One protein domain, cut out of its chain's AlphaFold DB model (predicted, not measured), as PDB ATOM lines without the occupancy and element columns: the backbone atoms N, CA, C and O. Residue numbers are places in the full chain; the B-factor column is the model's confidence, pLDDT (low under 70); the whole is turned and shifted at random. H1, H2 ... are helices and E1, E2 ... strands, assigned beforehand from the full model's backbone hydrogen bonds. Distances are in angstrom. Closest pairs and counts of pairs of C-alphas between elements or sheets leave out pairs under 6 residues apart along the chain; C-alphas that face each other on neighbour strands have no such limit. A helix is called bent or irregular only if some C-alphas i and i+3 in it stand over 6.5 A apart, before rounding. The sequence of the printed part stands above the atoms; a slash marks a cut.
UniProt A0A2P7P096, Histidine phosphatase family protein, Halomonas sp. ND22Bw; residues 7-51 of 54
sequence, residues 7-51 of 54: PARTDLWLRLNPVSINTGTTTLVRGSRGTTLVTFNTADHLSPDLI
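AT A GLANCE: This is residues 7 to 51 of the 54 residues of the protein "Histidine phosphatase family protein" of Halomonas sp. ND22Bw (UniProt A0A2P7P096). A long two-stranded hairpin, E1 and E2, and a single helix, H1, make the two arms of a loose, open V, joined by residues 20 to 24. The far parts of both arms stick out: residues 7 to 15 of H1, and residues 30 to 35 at the hairpin's turn; from the hairpin's other end the tail of residues 43 to 51 runs on and folds back. The printed part has 45 residues, with one named helix and two named strands in the order H1, E1, E2; the sheet has the order E1 - E2 and is antiparallel, and the class is mixed, helices and strands. The whole is loose, with a radius of gyration of the C-alphas of 13.0 A, and only just flat, spanning 39 by 26 by 10 A.

HOW THE PARTS SIT: E1, residues 25 to 31, and E2, residues 34 to 42, are antiparallel neighbours and form a hairpin, with 170 degrees between their N-to-C directions. Among the C-alphas that face each other are those of Arg 30 and Thr 35, 4.4 A apart, and those of Thr 26 and Phe 40, 4.5 A apart. Across the pair, N 36 and O 29 are within hydrogen-bond range at 2.8 A, and N 25 and O 42 at 2.9 A. N 38 and N 39 are both within hydrogen-bond range of O 27, at 2.9 A and 3.3 A. H1, residues 7 to 19, is apart from E2, but only just: their closest C-alphas are 8.5 A apart. In H1, 7 of 9 O i to N i+4 pairs are within hydrogen-bond range. H1 is irregular, but only just: C-alphas 15 and 18 are 6.7 A apart.

IN THESE COORDINATES: E2, with 9 residues the longest strand, measures 22.1 A from C-alpha 34 to C-alpha 42, and ends at C-alpha 42 at (-126.890, 479.850, 3.109). E1 measures 19.8 A from C-alpha 25, at (-126.420, 479.990, -1.949), to C-alpha 31. H1 also measures 19.8 A, from C-alpha 7 at (-133.359, 459.068, -11.423) to C-alpha 19. Residues 48 to 50 are helical too, in a run too short to bear a name.

THE WHOLE: The two C-alphas farthest apart are those of Ser 32 and Asp 49, at 39.9 A. Without the stretches that stand free, the body has 30 residues and spans 30 by 20 by 9 A. The printed part has no cut. The links H1 to E1, with 5 residues, and E1 to E2, with 2 residues, are tight. The mean pLDDT of the printed part is 92.8, and no printed residue is under 70.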
ATOM      1  N   PRO A   7    -132.376 459.365 -12.469       92.00
ATOM      2  CA  PRO A   7    -133.359 459.068 -11.423       92.00
ATOM      3  C   PRO A   7    -132.836 459.381 -10.019       92.00
ATOM      4  O   PRO A   7    -133.525 459.981  -9.201       92.00
ATOM      5  N   ALA A   8    -131.565 459.059  -9.765       90.06
ATOM      6  CA  ALA A   8    -130.941 459.338  -8.482       90.06
ATOM      7  C   ALA A   8    -130.841 460.853  -8.208       90.06
ATOM      8  O   ALA A   8    -130.897 461.261  -7.047       90.06
ATOM      9  N   ARG A   9    -130.678 461.698  -9.244       90.94
ATOM     10  CA  ARG A   9    -130.636 463.165  -9.083       90.94
ATOM     11  C   ARG A   9    -132.009 463.711  -8.749       90.94
ATOM     12  O   ARG A   9    -132.110 464.578  -7.887       90.94
ATOM     13  N   THR A  10    -133.039 463.191  -9.406       93.06
ATOM     14  CA  THR A  10    -134.431 463.541  -9.127       93.06
ATOM     15  C   THR A  10    -134.796 463.181  -7.690       93.06
ATOM     16  O   THR A  10    -135.244 464.051  -6.947       93.06
ATOM     17  N   ASP A  11    -134.496 461.959  -7.246       93.56
ATOM     18  CA  ASP A  11    -134.745 461.527  -5.865       93.56
ATOM     19  C   ASP A  11    -133.973 462.368  -4.844       93.56
ATOM     20  O   ASP A  11    -134.508 462.758  -3.801       93.56
ATOM     21  N   LEU A  12    -132.709 462.680  -5.139       90.12
ATOM     22  CA  LEU A  12    -131.900 463.554  -4.295       90.12
ATOM     23  C   LEU A  12    -132.512 464.957  -4.204       90.12
ATOM     24  O   LEU A  12    -132.620 465.500  -3.107       90.12
ATOM     25  N   TRP A  13    -132.946 465.530  -5.328       89.81
ATOM     26  CA  TRP A  13    -133.584 466.841  -5.350       89.81
ATOM     27  C   TRP A  13    -134.897 466.853  -4.569       89.81
ATOM     28  O   TRP A  13    -135.095 467.740  -3.746       89.81
ATOM     29  N   LEU A  14    -135.759 465.849  -4.746       93.00
ATOM     30  CA  LEU A  14    -137.027 465.755  -4.016       93.00
ATOM     31  C   LEU A  14    -136.827 465.727  -2.495       93.00
ATOM     32  O   LEU A  14    -137.659 466.245  -1.758       93.00
ATOM     33  N   ARG A  15    -135.705 465.173  -2.022       90.56
ATOM     34  CA  ARG A  15    -135.342 465.161  -0.597       90.56
ATOM     35  C   ARG A  15    -134.758 466.486  -0.103       90.56
ATOM     36  O   ARG A  15    -134.903 466.793   1.075       90.56
ATOM     37  N   LEU A  16    -134.083 467.244  -0.966       89.00
ATOM     38  CA  LEU A  16    -133.444 468.519  -0.613       89.00
ATOM     39  C   LEU A  16    -134.371 469.726  -0.789       89.00
ATOM     40  O   LEU A  16    -134.241 470.707  -0.058       89.00
ATOM     41  N   ASN A  17    -135.304 469.665  -1.738       91.19
ATOM     42  CA  ASN A  17    -136.209 470.761  -2.073       91.19
ATOM     43  C   ASN A  17    -136.995 471.294  -0.856       91.19
ATOM     44  O   ASN A  17    -137.014 472.512  -0.694       91.19
ATOM     45  N   PRO A  18    -137.534 470.451   0.054       92.19
ATOM     46  CA  PRO A  18    -138.317 470.945   1.190       92.19
ATOM     47  C   PRO A  18    -137.530 471.792   2.200       92.19
ATOM     48  O   PRO A  18    -138.077 472.536   3.006       92.19
ATOM     49  N   VAL A  19    -136.205 471.645   2.204       89.88
ATOM     50  CA  VAL A  19    -135.310 472.361   3.124       89.88
ATOM     51  C   VAL A  19    -134.464 473.402   2.401       89.88
ATOM     52  O   VAL A  19    -133.560 473.974   3.003       89.88
ATOM     53  N   SER A  20    -134.740 473.649   1.118       91.56
ATOM     54  CA  SER A  20    -134.019 474.617   0.293       91.56
ATOM     55  C   SER A  20    -134.699 475.985   0.349       91.56
ATOM     56  O   SER A  20    -135.914 476.093   0.191       91.56
ATOM     57  N   ILE A  21    -133.909 477.038   0.561       93.12
ATOM     58  CA  ILE A  21    -134.393 478.421   0.594       93.12
ATOM     59  C   ILE A  21    -134.425 478.945  -0.841       93.12
ATOM     60  O   ILE A  21    -133.495 478.721  -1.622       93.12
ATOM     61  N   ASN A  22    -135.481 479.678  -1.201       90.31
ATOM     62  CA  ASN A  22    -135.502 480.391  -2.478       90.31
ATOM     63  C   ASN A  22    -134.349 481.407  -2.498       90.31
ATOM     64  O   ASN A  22    -134.280 482.278  -1.636       90.31
ATOM     65  N   THR A  23    -133.467 481.317  -3.495       92.19
ATOM     66  CA  THR A  23    -132.240 482.142  -3.591       92.19
ATOM     67  C   THR A  23    -131.145 481.758  -2.580       92.19
ATOM     68  O   THR A  23    -130.164 482.476  -2.430       92.19
ATOM     69  N   GLY A  24    -131.243 480.601  -1.916       92.62
ATOM     70  CA  GLY A  24    -130.160 480.087  -1.076       92.62
ATOM     71  C   GLY A  24    -128.877 479.834  -1.879       92.62
ATOM     72  O   GLY A  24    -128.908 479.307  -2.994       92.62
ATOM     73  N   THR A  25    -127.727 480.187  -1.310       94.56
ATOM     74  CA  THR A  25    -126.420 479.990  -1.949       94.56
ATOM     75  C   THR A  25    -125.726 478.739  -1.415       94.56
ATOM     76  O   THR A  25    -125.707 478.480  -0.216       94.56
ATOM     77  N   THR A  26    -125.127 477.948  -2.304       93.75
ATOM     78  CA  THR A  26    -124.339 476.754  -1.954       93.75
ATOM     79  C   THR A  26    -122.968 476.875  -2.597       93.75
ATOM     80  O   THR A  26    -122.872 477.086  -3.805       93.75
ATOM     81  N   THR A  27    -121.908 476.722  -1.803       95.31
ATOM     82  CA  THR A  27    -120.528 476.820  -2.291       95.31
ATOM     83  C   THR A  27    -119.882 475.445  -2.314       95.31
ATOM     84  O   THR A  27    -119.774 474.767  -1.290       95.31
ATOM     85  N   LEU A  28    -119.403 475.052  -3.492       94.75
ATOM     86  CA  LEU A  28    -118.657 473.821  -3.730       94.75
ATOM     87  C   LEU A  28    -117.284 474.179  -4.298       94.75
ATOM     88  O   LEU A  28    -117.180 474.987  -5.218       94.75
ATOM     89  N   VAL A  29    -116.238 473.538  -3.789       95.88
ATOM     90  CA  VAL A  29    -114.879 473.649  -4.329       95.88
ATOM     91  C   VAL A  29    -114.501 472.316  -4.955       95.88
ATOM     92  O   VAL A  29    -114.590 471.270  -4.312       95.88
ATOM     93  N   ARG A  30    -114.067 472.343  -6.217       94.94
ATOM     94  CA  ARG A  30    -113.568 471.165  -6.930       94.94
ATOM     95  C   ARG A  30    -112.087 471.341  -7.230       94.94
ATOM     96  O   ARG A  30    -111.708 472.255  -7.952       94.94
ATOM     97  N   GLY A  31    -111.268 470.450  -6.686       94.44
ATOM     98  CA  GLY A  31    -109.831 470.400  -6.931       94.44
ATOM     99  C   GLY A  31    -109.388 469.031  -7.440       94.44
ATOM    100  O   GLY A  31    -110.193 468.118  -7.621       94.44
ATOM    101  N   SER A  32    -108.079 468.865  -7.621       95.38
ATOM    102  CA  SER A  32    -107.479 467.605  -8.085       95.38
ATOM    103  C   SER A  32    -107.727 466.417  -7.146       95.38
ATOM    104  O   SER A  32    -107.724 465.276  -7.591       95.38
ATOM    105  N   ARG A  33    -107.966 466.673  -5.853       91.19
ATOM    106  CA  ARG A  33    -108.212 465.644  -4.825       91.19
ATOM    107  C   ARG A  33    -109.690 465.308  -4.614       91.19
ATOM    108  O   ARG A  33    -109.989 464.434  -3.808       91.19
ATOM    109  N   GLY A  34    -110.608 465.993  -5.296       91.69
ATOM    110  CA  GLY A  34    -112.041 465.745  -5.159       91.69
ATOM    111  C   GLY A  34    -112.884 467.011  -5.051       91.69
ATOM    112  O   GLY A  34    -112.464 468.105  -5.424       91.69
ATOM    113  N   THR A  35    -114.118 466.827  -4.583       92.44
ATOM    114  CA  THR A  35    -115.111 467.894  -4.401       92.44
ATOM    115  C   THR A  35    -115.412 468.059  -2.920       92.44
ATOM    116  O   THR A  35    -115.686 467.072  -2.239       92.44
ATOM    117  N   THR A  36    -115.395 469.297  -2.444       93.56
ATOM    118  CA  THR A  36    -115.703 469.663  -1.063       93.56
ATOM    119  C   THR A  36    -116.894 470.609  -1.049       93.56
ATOM    120  O   THR A  36    -116.899 471.622  -1.748       93.56
ATOM    121  N   LEU A  37    -117.899 470.280  -0.240       93.19
ATOM    122  CA  LEU A  37    -118.993 471.183   0.098       93.19
ATOM    123  C   LEU A  37    -118.517 472.125   1.201       93.19
ATOM    124  O   LEU A  37    -118.134 471.667   2.272       93.19
ATOM    125  N   VAL A  38    -118.497 473.422   0.906       95.56
ATOM    126  CA  VAL A  38    -118.026 474.457   1.836       95.56
ATOM    127  C   VAL A  38    -119.204 475.050   2.596       95.56
ATOM    128  O   VAL A  38    -119.156 475.159   3.816       95.56
ATOM    129  N   THR A  39    -120.279 475.389   1.885       95.00
ATOM    130  CA  THR A  39    -121.528 475.878   2.479       95.00
ATOM    131  C   THR A  39    -122.722 475.263   1.766       95.00
ATOM    132  O   THR A  39    -122.650 474.999   0.566       95.00
ATOM    133  N   PHE A  40    -123.823 475.053   2.488       91.94
ATOM    134  CA  PHE A  40    -125.079 474.554   1.933       91.94
ATOM    135  C   PHE A  40    -126.226 475.489   2.299       91.94
ATOM    136  O   PHE A  40    -126.417 475.781   3.477       91.94
ATOM    137  N   ASN A  41    -126.984 475.911   1.283       93.31
ATOM    138  CA  ASN A  41    -128.233 476.660   1.415       93.31
ATOM    139  C   ASN A  41    -128.154 477.873   2.370       93.31
ATOM    140  O   ASN A  41    -129.036 478.088   3.198       93.31
ATOM    141  N   THR A  42    -127.075 478.653   2.280       95.12
ATOM    142  CA  THR A  42    -126.890 479.850   3.109       95.12
ATOM    143  C   THR A  42    -127.757 481.000   2.607       95.12
ATOM    144  O   THR A  42    -127.990 481.144   1.404       95.12
ATOM    145  N   ALA A  43    -128.217 481.834   3.537       95.38
ATOM    146  CA  ALA A  43    -129.142 482.936   3.275       95.38
ATOM    147  C   ALA A  43    -128.680 484.255   3.914       95.38
ATOM    148  O   ALA A  43    -129.478 485.164   4.087       95.38
ATOM    149  N   ASP A  44    -127.388 484.383   4.229       94.12
ATOM    150  CA  ASP A  44    -126.824 485.535   4.956       94.12
ATOM    151  C   ASP A  44    -126.983 486.872   4.205       94.12
ATOM    152  O   ASP A  44    -126.838 487.945   4.784       94.12
ATOM    153  N   HIS A  45    -127.271 486.809   2.902       93.06
ATOM    154  CA  HIS A  45    -127.543 487.962   2.044       93.06
ATOM    155  C   HIS A  45    -129.024 488.380   2.034       93.06
ATOM    156  O   HIS A  45    -129.361 489.406   1.442       93.06
ATOM    157  N   LEU A  46    -129.911 487.585   2.637       94.50
ATOM    158  CA  LEU A  46    -131.343 487.851   2.722       94.50
ATOM    159  C   LEU A  46    -131.687 488.471   4.076       94.50
ATOM    160  O   LEU A  46    -131.120 488.121   5.110       94.50
ATOM    161  N   SER A  47    -132.675 489.362   4.070       95.00
ATOM    162  CA  SER A  47    -133.320 489.791   5.309       95.00
ATOM    163  C   SER A  47    -134.104 488.615   5.923       95.00
ATOM    164  O   SER A  47    -134.667 487.818   5.163       95.00
ATOM    165  N   PRO A  48    -134.169 488.466   7.263       91.62
ATOM    166  CA  PRO A  48    -134.795 487.305   7.905       91.62
ATOM    167  C   PRO A  48    -136.256 487.050   7.511       91.62
ATOM    168  O   PRO A  48    -136.688 485.904   7.457       91.62
ATOM    169  N   ASP A  49    -137.014 488.102   7.206       93.00
ATOM    170  CA  ASP A  49    -138.410 488.045   6.756       93.00
ATOM    171  C   ASP A  49    -138.585 487.465   5.341       93.00
ATOM    172  O   ASP A  49    -139.683 487.047   4.978       93.00
ATOM    173  N   LEU A  50    -137.508 487.389   4.555       90.38
ATOM    174  CA  LEU A  50    -137.508 486.816   3.207       90.38
ATOM    175  C   LEU A  50    -137.147 485.322   3.189       90.38
ATOM    176  O   LEU A  50    -137.237 484.675   2.141       90.38
ATOM    177  N   ILE A  51    -136.743 484.757   4.329       92.06
ATOM    178  CA  ILE A  51    -136.351 483.352   4.426       92.06
ATOM    179  C   ILE A  51    -137.610 482.483   4.447       92.06
ATOM    180  O   ILE A  51    -138.301 482.360   5.457       92.06
TER     181      ILE A  51